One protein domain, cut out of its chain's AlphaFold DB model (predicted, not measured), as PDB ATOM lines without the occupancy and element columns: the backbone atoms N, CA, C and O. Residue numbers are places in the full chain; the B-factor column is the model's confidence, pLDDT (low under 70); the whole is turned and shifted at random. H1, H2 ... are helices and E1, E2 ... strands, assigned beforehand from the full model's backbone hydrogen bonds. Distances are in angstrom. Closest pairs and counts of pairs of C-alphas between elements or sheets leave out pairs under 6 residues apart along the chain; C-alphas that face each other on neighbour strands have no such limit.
ATOM      1  N   ASP A  72       6.673  75.250 -29.005       76.88
ATOM      2  CA  ASP A  72       5.282  75.205 -28.539       76.88
ATOM      3  C   ASP A  72       4.303  75.046 -29.704       76.88
ATOM      4  O   ASP A  72       3.369  74.244 -29.644       76.88
ATOM      5  N   LYS A  73       4.560  75.734 -30.824       79.81
ATOM      6  CA  LYS A  73       3.765  75.574 -32.046       79.81
ATOM      7  C   LYS A  73       3.908  74.171 -32.646       79.81
ATOM      8  O   LYS A  73       2.912  73.591 -33.075       79.81
ATOM      9  N   ALA A  74       5.118  73.609 -32.671       84.00
ATOM     10  CA  ALA A  74       5.355  72.253 -33.166       84.00
ATOM     11  C   ALA A  74       4.674  71.188 -32.288       84.00
ATOM     12  O   ALA A  74       4.015  70.292 -32.816       84.00
ATOM     13  N   ILE A  75       4.771  71.324 -30.963       84.38
ATOM     14  CA  ILE A  75       4.089  70.466 -29.987       84.38
ATOM     15  C   ILE A  75       2.572  70.598 -30.147       84.38
ATOM     16  O   ILE A  75       1.871  69.589 -30.181       84.38
ATOM     17  N   GLY A  76       2.062  71.822 -30.304       86.31
ATOM     18  CA  GLY A  76       0.643  72.087 -30.530       86.31
ATOM     19  C   GLY A  76       0.112  71.426 -31.803       86.31
ATOM     20  O   GLY A  76      -0.941  70.790 -31.768       86.31
ATOM     21  N   HIS A  77       0.853  71.508 -32.912       85.12
ATOM     22  CA  HIS A  77       0.488  70.831 -34.158       85.12
ATOM     23  C   HIS A  77       0.530  69.302 -34.030       85.12
ATOM     24  O   HIS A  77      -0.434  68.644 -34.414       85.12
ATOM     25  N   ASP A  78       1.589  68.730 -33.448       89.00
ATOM     26  CA  ASP A  78       1.694  67.278 -33.229       89.00
ATOM     27  C   ASP A  78       0.576  66.759 -32.310       89.00
ATOM     28  O   ASP A  78      -0.056  65.736 -32.592       89.00
ATOM     29  N   ALA A  79       0.266  67.498 -31.242       91.75
ATOM     30  CA  ALA A  79      -0.865  67.199 -30.379       91.75
ATOM     31  C   ALA A  79      -2.179  67.245 -31.171       91.75
ATOM     32  O   ALA A  79      -2.950  66.287 -31.111       91.75
ATOM     33  N   ALA A  80      -2.425  68.303 -31.949       93.31
ATOM     34  CA  ALA A  80      -3.630  68.435 -32.765       93.31
ATOM     35  C   ALA A  80      -3.789  67.279 -33.768       93.31
ATOM     36  O   ALA A  80      -4.880  66.725 -33.890       93.31
ATOM     37  N   GLU A  81      -2.710  66.847 -34.427       92.19
ATOM     38  CA  GLU A  81      -2.731  65.688 -35.329       92.19
ATOM     39  C   GLU A  81      -3.051  64.378 -34.597       92.19
ATOM     40  O   GLU A  81      -3.852  63.564 -35.072       92.19
ATOM     41  N   LYS A  82      -2.440  64.152 -33.427       91.81
ATOM     42  CA  LYS A  82      -2.696  62.962 -32.600       91.81
ATOM     43  C   LYS A  82      -4.140  62.927 -32.109       91.81
ATOM     44  O   LYS A  82      -4.797  61.891 -32.233       91.81
ATOM     45  N   TRP A  83      -4.646  64.050 -31.604       93.19
ATOM     46  CA  TRP A  83      -6.037  64.184 -31.182       93.19
ATOM     47  C   TRP A  83      -6.996  64.001 -32.357       93.19
ATOM     48  O   TRP A  83      -7.949  63.234 -32.233       93.19
ATOM     49  N   GLY A  84      -6.702  64.585 -33.523       95.62
ATOM     50  CA  GLY A  84      -7.472  64.388 -34.755       95.62
ATOM     51  C   GLY A  84      -7.630  62.909 -35.112       95.62
ATOM     52  O   GLY A  84      -8.751  62.414 -35.236       95.62
ATOM     53  N   LYS A  85      -6.526  62.152 -35.128       92.69
ATOM     54  CA  LYS A  85      -6.554  60.693 -35.357       92.69
ATOM     55  C   LYS A  85      -7.371  59.946 -34.300       92.69
ATOM     56  O   LYS A  85      -8.018  58.944 -34.613       92.69
ATOM     57  N   ILE A  86      -7.341  60.372 -33.037       92.56
ATOM     58  CA  ILE A  86      -8.158  59.762 -31.975       92.56
ATOM     59  C   ILE A  86      -9.645  60.042 -32.222       92.56
ATOM     60  O   ILE A  86     -10.454  59.115 -32.134       92.56
ATOM     61  N   HIS A  87     -10.008  61.275 -32.580       95.31
ATOM     62  CA  HIS A  87     -11.383  61.651 -32.906       95.31
ATOM     63  C   HIS A  87     -11.919  60.872 -34.106       95.31
ATOM     64  O   HIS A  87     -13.007  60.308 -34.018       95.31
ATOM     65  N   GLU A  88     -11.141  60.747 -35.180       93.44
ATOM     66  CA  GLU A  88     -11.493  59.928 -36.347       93.44
ATOM     67  C   GLU A  88     -11.735  58.461 -35.966       93.44
ATOM     68  O   GLU A  88     -12.721  57.841 -36.372       93.44
ATOM     69  N   ASN A  89     -10.852  57.894 -35.140       93.00
ATOM     70  CA  ASN A  89     -10.990  56.524 -34.665       93.00
ATOM     71  C   ASN A  89     -12.235  56.327 -33.795       93.00
ATOM     72  O   ASN A  89     -12.901  55.298 -33.926       93.00
ATOM     73  N   ASN A  90     -12.549  57.288 -32.926       93.88
ATOM     74  CA  ASN A  90     -13.747  57.255 -32.093       93.88
ATOM     75  C   ASN A  90     -15.010  57.396 -32.942       93.88
ATOM     76  O   ASN A  90     -15.908  56.573 -32.809       93.88
ATOM     77  N   ALA A  91     -15.028  58.322 -33.901       94.00
ATOM     78  CA  ALA A  91     -16.128  58.464 -34.849       94.00
ATOM     79  C   ALA A  91     -16.366  57.171 -35.648       94.00
ATOM     80  O   ALA A  91     -17.510  56.780 -35.870       94.00
ATOM     81  N   ARG A  92     -15.302  56.453 -36.043       92.88
ATOM     82  CA  ARG A  92     -15.435  55.141 -36.699       92.88
ATOM     83  C   ARG A  92     -16.068  54.091 -35.783       92.88
ATOM     84  O   ARG A  92     -16.920  53.339 -36.244       92.88
ATOM     85  N   LYS A  93     -15.672  54.037 -34.507       93.75
ATOM     86  CA  LYS A  93     -16.298  53.138 -33.520       93.75
ATOM     87  C   LYS A  93     -17.772  53.483 -33.312       93.75
ATOM     88  O   LYS A  93     -18.595  52.579 -33.253       93.75
ATOM     89  N   ASP A  94     -18.100  54.768 -33.251       93.56
ATOM     90  CA  ASP A  94     -19.465  55.246 -33.008       93.56
ATOM     91  C   ASP A  94     -20.403  54.904 -34.150       93.56
ATOM     92  O   ASP A  94     -21.532  54.491 -33.905       93.56
ATOM     93  N   LYS A  95     -19.918  54.995 -35.391       93.50
ATOM     94  CA  LYS A  95     -20.660  54.525 -36.563       93.50
ATOM     95  C   LYS A  95     -20.980  53.036 -36.466       93.50
ATOM     96  O   LYS A  95     -22.139  52.675 -36.604       93.50
ATOM     97  N   MET A  96     -19.993  52.199 -36.138       91.88
ATOM     98  CA  MET A  96     -20.214  50.754 -35.983       91.88
ATOM     99  C   MET A  96     -21.202  50.433 -34.854       91.88
ATOM    100  O   MET A  96     -22.053  49.566 -35.009       91.88
ATOM    101  N   VAL A  97     -21.118  51.148 -33.729       92.44
ATOM    102  CA  VAL A  97     -22.066  51.009 -32.611       92.44
ATOM    103  C   VAL A  97     -23.473  51.448 -33.023       92.44
ATOM    104  O   VAL A  97     -24.444  50.767 -32.709       92.44
ATOM    105  N   ALA A  98     -23.600  52.560 -33.749       92.06
ATOM    106  CA  ALA A  98     -24.886  53.057 -34.227       92.06
ATOM    107  C   ALA A  98     -25.520  52.125 -35.274       92.06
ATOM    108  O   ALA A  98     -26.731  51.921 -35.255       92.06
ATOM    109  N   GLU A  99     -24.722  51.551 -36.176       91.69
ATOM    110  CA  GLU A  99     -25.161  50.547 -37.154       91.69
ATOM    111  C   GLU A  99     -25.631  49.268 -36.456       91.69
ATOM    112  O   GLU A  99     -26.755  48.824 -36.684       91.69
ATOM    113  N   ALA A 100     -24.844  48.746 -35.515       90.12
ATOM    114  CA  ALA A 100     -25.240  47.611 -34.689       90.12
ATOM    115  C   ALA A 100     -26.546  47.867 -33.917       90.12
ATOM    116  O   ALA A 100     -27.421  47.003 -33.880       90.12
ATOM    117  N   ALA A 101     -26.710  49.065 -33.350       90.56
ATOM    118  CA  ALA A 101     -27.926  49.441 -32.636       90.56
ATOM    119  C   ALA A 101     -29.161  49.460 -33.553       90.56
ATOM    120  O   ALA A 101     -30.230  49.018 -33.135       90.56
ATOM    121  N   LYS A 102     -29.024  49.913 -34.810       91.88
ATOM    122  CA  LYS A 102     -30.109  49.852 -35.811       91.88
ATOM    123  C   LYS A 102     -30.514  48.418 -36.143       91.88
ATOM    124  O   LYS A 102     -31.687  48.158 -36.377       91.88
ATOM    125  N   GLU A 103     -29.560  47.495 -36.131       90.06
ATOM    126  CA  GLU A 103     -29.801  46.062 -36.318       90.06
ATOM    127  C   GLU A 103     -30.311  45.359 -35.045       90.06
ATOM    128  O   GLU A 103     -30.468  44.139 -35.030       90.06
ATOM    129  N   GLY A 104     -30.552  46.098 -33.955       87.94
ATOM    130  CA  GLY A 104     -30.999  45.540 -32.677       87.94
ATOM    131  C   GLY A 104     -29.901  44.805 -31.898       87.94
ATOM    132  O   GLY A 104     -30.188  44.154 -30.892       87.94
ATOM    133  N   ARG A 105     -28.636  44.907 -32.325       82.12
ATOM    134  CA  ARG A 105     -27.481  44.320 -31.639       82.12
ATOM    135  C   ARG A 105     -26.959  45.316 -30.597       82.12
ATOM    136  O   ARG A 105     -26.489  46.399 -30.931       82.12
ATOM    137  N   GLY A 106     -27.022  44.947 -29.315       82.12
ATOM    138  CA  GLY A 106     -26.577  45.772 -28.179       82.12
ATOM    139  C   GLY A 106     -25.054  45.866 -28.045       82.12
ATOM    140  O   GLY A 106     -24.484  45.401 -27.058       82.12
ATOM    141  N   ILE A 107     -24.381  46.422 -29.053       85.00
ATOM    142  CA  ILE A 107     -22.920  46.469 -29.127       85.00
ATOM    143  C   ILE A 107     -22.400  47.787 -28.554       85.00
ATOM    144  O   ILE A 107     -22.827  48.860 -28.962       85.00
ATOM    145  N   SER A 108     -21.447  47.720 -27.621       87.12
ATOM    146  CA  SER A 108     -20.753  48.888 -27.070       87.12
ATOM    147  C   SER A 108     -19.345  49.042 -27.656       87.12
ATOM    148  O   SER A 108     -18.801  48.134 -28.288       87.12
ATOM    149  N   ARG A 109     -18.705  50.191 -27.399       86.75
ATOM    150  CA  ARG A 109     -17.311  50.451 -27.805       86.75
ATOM    151  C   ARG A 109     -16.322  49.416 -27.259       86.75
ATOM    152  O   ARG A 109     -15.323  49.139 -27.919       86.75
ATOM    153  N   ASP A 110     -16.607  48.829 -26.098       84.31
ATOM    154  CA  ASP A 110     -15.760  47.805 -25.469       84.31
ATOM    155  C   ASP A 110     -15.778  46.475 -26.228       84.31
ATOM    156  O   ASP A 110     -14.942  45.606 -25.988       84.31
ATOM    157  N   HIS A 111     -16.728  46.303 -27.146       88.19
ATOM    158  CA  HIS A 111     -16.843  45.117 -27.989       88.19
ATOM    159  C   HIS A 111     -16.096  45.271 -29.315       88.19
ATOM    160  O   HIS A 111     -16.122  44.352 -30.125       88.19
ATOM    161  N   LEU A 112     -15.408  46.395 -29.546       90.88
ATOM    162  CA  LEU A 112     -14.662  46.657 -30.773       90.88
ATOM    163  C   LEU A 112     -13.152  46.521 -30.551       90.88
ATOM    164  O   LEU A 112     -12.548  47.257 -29.772       90.88
ATOM    165  N   VAL A 113     -12.514  45.632 -31.312       90.88
ATOM    166  CA  VAL A 113     -11.059  45.414 -31.292       90.88
ATOM    167  C   VAL A 113     -10.447  45.789 -32.635       90.88
ATOM    168  O   VAL A 113     -11.010  45.526 -33.696       90.88
ATOM    169  N   ARG A 114      -9.277  46.432 -32.600       91.06
ATOM    170  CA  ARG A 114      -8.559  46.864 -33.803       91.06
ATOM    171  C   ARG A 114      -7.984  45.654 -34.549       91.06
ATOM    172  O   ARG A 114      -7.320  44.817 -33.941       91.06
ATOM    173  N   LYS A 115      -8.202  45.576 -35.864       91.38
ATOM    174  CA  LYS A 115      -7.576  44.552 -36.721       91.38
ATOM    175  C   LYS A 115      -6.132  44.939 -37.060       91.38
ATOM    176  O   LYS A 115      -5.795  46.124 -37.080       91.38
ATOM    177  N   ARG A 116      -5.293  43.948 -37.391       89.06
ATOM    178  CA  ARG A 116      -3.911  44.177 -37.863       89.06
ATOM    179  C   ARG A 116      -3.870  44.961 -39.178       89.06
ATOM    180  O   ARG A 116      -3.058  45.863 -39.315       89.06
ATOM    181  N   GLU A 117      -4.810  44.680 -40.075       89.38
ATOM    182  CA  GLU A 117      -4.972  45.338 -41.383       89.38
ATOM    183  C   GLU A 117      -5.626  46.732 -41.291       89.38
ATOM    184  O   GLU A 117      -5.855  47.392 -42.298       89.38
ATOM    185  N   GLY A 118      -5.930  47.204 -40.077       84.06
ATOM    186  CA  GLY A 118      -6.692  48.430 -39.857       84.06
ATOM    187  C   GLY A 118      -8.203  48.191 -39.772       84.06
ATOM    188  O   GLY A 118      -8.727  47.135 -40.114       84.06
ATOM    189  N   GLY A 119      -8.922  49.173 -39.228       88.00
ATOM    190  CA  GLY A 119     -10.343  49.017 -38.902       88.00
ATOM    191  C   GLY A 119     -10.589  48.344 -37.551       88.00
ATOM    192  O   GLY A 119      -9.660  48.061 -36.788       88.00
ATOM    193  N   TYR A 120     -11.866  48.116 -37.252       91.25
ATOM    194  CA  TYR A 120     -12.317  47.433 -36.041       91.25
ATOM    195  C   TYR A 120     -13.152  46.203 -36.410       91.25
ATOM    196  O   TYR A 120     -13.747  46.141 -37.486       91.25
ATOM    197  N   ARG A 121     -13.149  45.202 -35.532       90.44
ATOM    198  CA  ARG A 121     -14.056  44.052 -35.563       90.44
ATOM    199  C   ARG A 121     -14.769  43.927 -34.232       90.44
ATOM    200  O   ARG A 121     -14.226  44.339 -33.208       90.44
ATOM    201  N   GLU A 122     -15.931  43.304 -34.267       89.12
ATOM    202  CA  GLU A 122     -16.652  42.907 -33.067       89.12
ATOM    203  C   GLU A 122     -15.986  41.684 -32.428       89.12
ATOM    204  O   GLU A 122     -15.513  40.777 -33.119       89.12
ATOM    205  N   VAL A 123     -15.914  41.691 -31.100       88.88
ATOM    206  CA  VAL A 123     -15.442  40.569 -30.286       88.88
ATOM    207  C   VAL A 123     -16.583  39.575 -30.119       88.88
ATOM    208  O   VAL A 123     -17.702  39.959 -29.784       88.88
ATOM    209  N   THR A 124     -16.295  38.292 -30.322       87.06
ATOM    210  CA  THR A 124     -17.286  37.230 -30.106       87.06
ATOM    211  C   THR A 124     -17.631  37.088 -28.620       87.06
ATOM    212  O   THR A 124     -16.837  37.430 -27.742       87.06
ATOM    213  N   GLU A 125     -18.807  36.549 -28.296       82.88
ATOM    214  CA  GLU A 125     -19.226  36.412 -26.893       82.88
ATOM    215  C   GLU A 125     -18.268  35.522 -26.072       82.88
ATOM    216  O   GLU A 125     -17.991  35.810 -24.906       82.88
ATOM    217  N   GLY A 126     -17.704  34.480 -26.695       85.69
ATOM    218  CA  GLY A 126     -16.699  33.611 -26.076       85.69
ATOM    219  C   GLY A 126     -15.395  34.346 -25.753       85.69
ATOM    220  O   GLY A 126     -14.928  34.301 -24.614       85.69
ATOM    221  N   GLU A 127     -14.847  35.093 -26.720       86.75
ATOM    222  CA  GLU A 127     -13.663  35.941 -26.508       86.75
ATOM    223  C   GLU A 127     -13.924  36.989 -25.410       86.75
ATOM    224  O   GLU A 127     -13.058  37.237 -24.572       86.75
ATOM    225  N   ARG A 128     -15.132  37.570 -25.358       82.62
ATOM    226  CA  ARG A 128     -15.521  38.547 -24.329       82.62
ATOM    227  C   ARG A 128     -15.500  37.942 -22.928       82.62
ATOM    228  O   ARG A 128     -14.930  38.549 -22.021       82.62
ATOM    229  N   LYS A 129     -16.121  36.772 -22.741       88.00
ATOM    230  CA  LYS A 129     -16.139  36.073 -21.444       88.00
ATOM    231  C   LYS A 129     -14.717  35.776 -20.978       88.00
ATOM    232  O   LYS A 129     -14.375  36.101 -19.846       88.00
ATOM    233  N   TYR A 130     -13.876  35.275 -21.879       90.06
ATOM    234  CA  TYR A 130     -12.473  34.991 -21.593       90.06
ATOM    235  C   TYR A 130     -11.674  36.248 -21.203       90.06
ATOM    236  O   TYR A 130     -10.966  36.258 -20.196       90.06
ATOM    237  N   ILE A 131     -11.816  37.349 -21.949       87.62
ATOM    238  CA  ILE A 131     -11.125  38.614 -21.645       87.62
ATOM    239  C   ILE A 131     -11.561  39.170 -20.283       87.62
ATOM    240  O   ILE A 131     -10.719  39.650 -19.523       87.62
ATOM    241  N   ASN A 132     -12.854  39.109 -19.962       88.00
ATOM    242  CA  ASN A 132     -13.370  39.588 -18.680       88.00
ATOM    243  C   ASN A 132     -12.857  38.746 -17.509       88.00
ATOM    244  O   ASN A 132     -12.363  39.318 -16.542       88.00
ATOM    245  N   GLN A 133     -12.862  37.418 -17.638       93.31
ATOM    246  CA  GLN A 133     -12.279  36.521 -16.635       93.31
ATOM    247  C   GLN A 133     -10.796  36.831 -16.395       93.31
ATOM    248  O   GLN A 133     -10.358  36.936 -15.251       93.31
ATOM    249  N   ASN A 134     -10.024  37.070 -17.459       92.44
ATOM    250  CA  ASN A 134      -8.615  37.442 -17.331       92.44
ATOM    251  C   ASN A 134      -8.423  38.794 -16.626       92.44
ATOM    252  O   ASN A 134      -7.496  38.946 -15.830       92.44
ATOM    253  N   ARG A 135      -9.290  39.781 -16.894       90.50
ATOM    254  CA  ARG A 135      -9.264  41.084 -16.204       90.50
ATOM    255  C   ARG A 135      -9.584  40.939 -14.721       90.50
ATOM    256  O   ARG A 135      -8.893  41.537 -13.901       90.50
ATOM    257  N   GLU A 136     -10.591  40.142 -14.380       94.75
ATOM    258  CA  GLU A 136     -10.971  39.852 -12.995       94.75
ATOM    259  C   GLU A 136      -9.846  39.135 -12.248       94.75
ATOM    260  O   GLU A 136      -9.486  39.550 -11.146       94.75
ATOM    261  N   ALA A 137      -9.220  38.133 -12.869       95.44
ATOM    262  CA  ALA A 137      -8.070  37.436 -12.305       95.44
ATOM    263  C   ALA A 137      -6.883  38.388 -12.074       95.44
ATOM    264  O   ALA A 137      -6.319  38.422 -10.981       95.44
ATOM    265  N   ALA A 138      -6.531  39.216 -13.065       94.88
ATOM    266  CA  ALA A 138      -5.457  40.202 -12.931       94.88
ATOM    267  C   ALA A 138      -5.752  41.240 -11.834       94.88
ATOM    268  O   ALA A 138      -4.870  41.605 -11.053       94.88
ATOM    269  N   HIS A 139      -7.002  41.689 -11.739       96.62
ATOM    270  CA  HIS A 139      -7.447  42.595 -10.689       96.62
ATOM    271  C   HIS A 139      -7.374  41.936  -9.304       96.62
ATOM    272  O   HIS A 139      -6.864  42.555  -8.371       96.62
ATOM    273  N   ALA A 140      -7.792  40.676  -9.167       96.94
ATOM    274  CA  ALA A 140      -7.682  39.920  -7.921       96.94
ATOM    275  C   ALA A 140      -6.220  39.760  -7.474       96.94
ATOM    276  O   ALA A 140      -5.908  39.980  -6.303       96.94
ATOM    277  N   VAL A 141      -5.306  39.465  -8.406       97.00
ATOM    278  CA  VAL A 141      -3.859  39.396  -8.134       97.00
ATOM    279  C   VAL A 141      -3.324  40.749  -7.656       97.00
ATOM    280  O   VAL A 141      -2.614  40.810  -6.654       97.00
ATOM    281  N   SER A 142      -3.704  41.847  -8.318       96.31
ATOM    282  CA  SER A 142      -3.321  43.205  -7.907       96.31
ATOM    283  C   SER A 142      -3.851  43.560  -6.510       96.31
ATOM    284  O   SER A 142      -3.120  44.078  -5.658       96.31
ATOM    285  N   GLN A 143      -5.105  43.217  -6.212       96.38
ATOM    286  CA  GLN A 143      -5.681  43.415  -4.882       96.38
ATOM    287  C   GLN A 143      -4.979  42.577  -3.807       96.38
ATOM    288  O   GLN A 143      -4.725  43.074  -2.712       96.38
ATOM    289  N   ALA A 144      -4.628  41.327  -4.101       95.81
ATOM    290  CA  ALA A 144      -3.874  40.488  -3.176       95.81
ATOM    291  C   ALA A 144      -2.473  41.066  -2.909       95.81
ATOM    292  O   ALA A 144      -2.070  41.180  -1.753       95.81
ATOM    293  N   ALA A 145      -1.770  41.517  -3.952       95.44
ATOM    294  CA  ALA A 145      -0.454  42.141  -3.825       95.44
ATOM    295  C   ALA A 145      -0.500  43.428  -2.983       95.44
ATOM    296  O   ALA A 145       0.351  43.644  -2.120       95.44
ATOM    297  N   THR A 146      -1.519  44.269  -3.183       95.50
ATOM    298  CA  THR A 146      -1.693  45.497  -2.387       95.50
ATOM    299  C   THR A 146      -2.039  45.207  -0.925       95.50
ATOM    300  O   THR A 146      -1.544  45.914  -0.048       95.50
ATOM    301  N   LYS A 147      -2.834  44.166  -0.634       95.44
ATOM    302  CA  LYS A 147      -3.099  43.707   0.742       95.44
ATOM    303  C   LYS A 147      -1.828  43.196   1.423       95.44
ATOM    304  O   LYS A 147      -1.481  43.706   2.483       95.44
ATOM    305  N   GLN A 148      -1.074  42.309   0.771       93.50
ATOM    306  CA  GLN A 148       0.205  41.808   1.295       93.50
ATOM    307  C   GLN A 148       1.214  42.935   1.560       93.50
ATOM    308  O   GLN A 148       1.951  42.898   2.541       93.50
ATOM    309  N   ALA A 149       1.260  43.958   0.699       93.00
ATOM    310  CA  ALA A 149       2.131  45.114   0.897       93.00
ATOM    311  C   ALA A 149       1.710  45.992   2.090       93.00
ATOM    312  O   ALA A 149       2.569  46.614   2.709       93.00
ATOM    313  N   LYS A 150       0.408  46.054   2.407       93.50
ATOM    314  CA  LYS A 150      -0.102  46.744   3.602       93.50
ATOM    315  C   LYS A 150       0.179  45.960   4.880       93.50
ATOM    316  O   LYS A 150       0.547  46.576   5.861       93.50
ATOM    317  N   GLU A 151       0.037  44.637   4.854       90.44
ATOM    318  CA  GLU A 151       0.303  43.763   6.010       90.44
ATOM    319  C   GLU A 151       1.791  43.694   6.391       90.44
ATOM    320  O   GLU A 151       2.124  43.391   7.531       90.44
ATOM    321  N   LYS A 152       2.698  43.974   5.445       84.81
ATOM    322  CA  LYS A 152       4.151  44.042   5.683       84.81
ATOM    323  C   LYS A 152       4.645  45.395   6.222       84.81
ATOM    324  O   LYS A 152       5.842  45.513   6.477       84.81
ATOM    325  N   LYS A 153       3.780  46.408   6.318       66.44
ATOM    326  CA  LYS A 153       4.093  47.724   6.899       66.44
ATOM    327  C   LYS A 153       3.624  47.790   8.342       66.44
ATOM    328  O   LYS A 153       4.341  48.444   9.124       66.44
TER     329      LYS A 153
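This is residues 72 to 153 of the 153 residues of the protein "CxxC_CXXC_SSSS domain-containing protein" of Planctomycetaceae bacterium (UniProt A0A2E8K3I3). A small hairpin of two strands, E1 and E2, sits at the corner of an open V whose arms are two long helices, H1 and H2; residues 72 to 88 of H1 and 132 to 153, mostly H2, stick out. The 82 printed residues run H1, E1, E2, H2, mostly helix, with an antiparallel sheet E1 - E2. The whole is extended and flat, with a radius of gyration of the C-alphas of 19.0 A and spans of 47 by 47 by 22 A.

E1, residues 112 to 114, and E2, residues 120 to 122, form an antiparallel hairpin; N 113 and O 121 are within hydrogen-bond range at 2.9 A. The closest C-alphas of E1 and H1, residues 72 to 102, are Leu 112 and Lys 93, 7.2 A apart. H2, residues 125 to 151, is apart from H1 and E1. In H1 and H2 every O i to N i+4 pair is within hydrogen-bond range.

H1 runs 44.1 A from C-alpha 72 at (5.282, 75.205, -28.539). E1 spans 6.8 A and E2 6.9 A. H2 runs 39.0 A to C-alpha 151 at (0.303, 43.763, 6.010).

The farthest C-alphas, Glu 103 and Lys 153, are 54.9 A apart. The printed part has no cut and no long link; only residue 153 is under pLDDT 70.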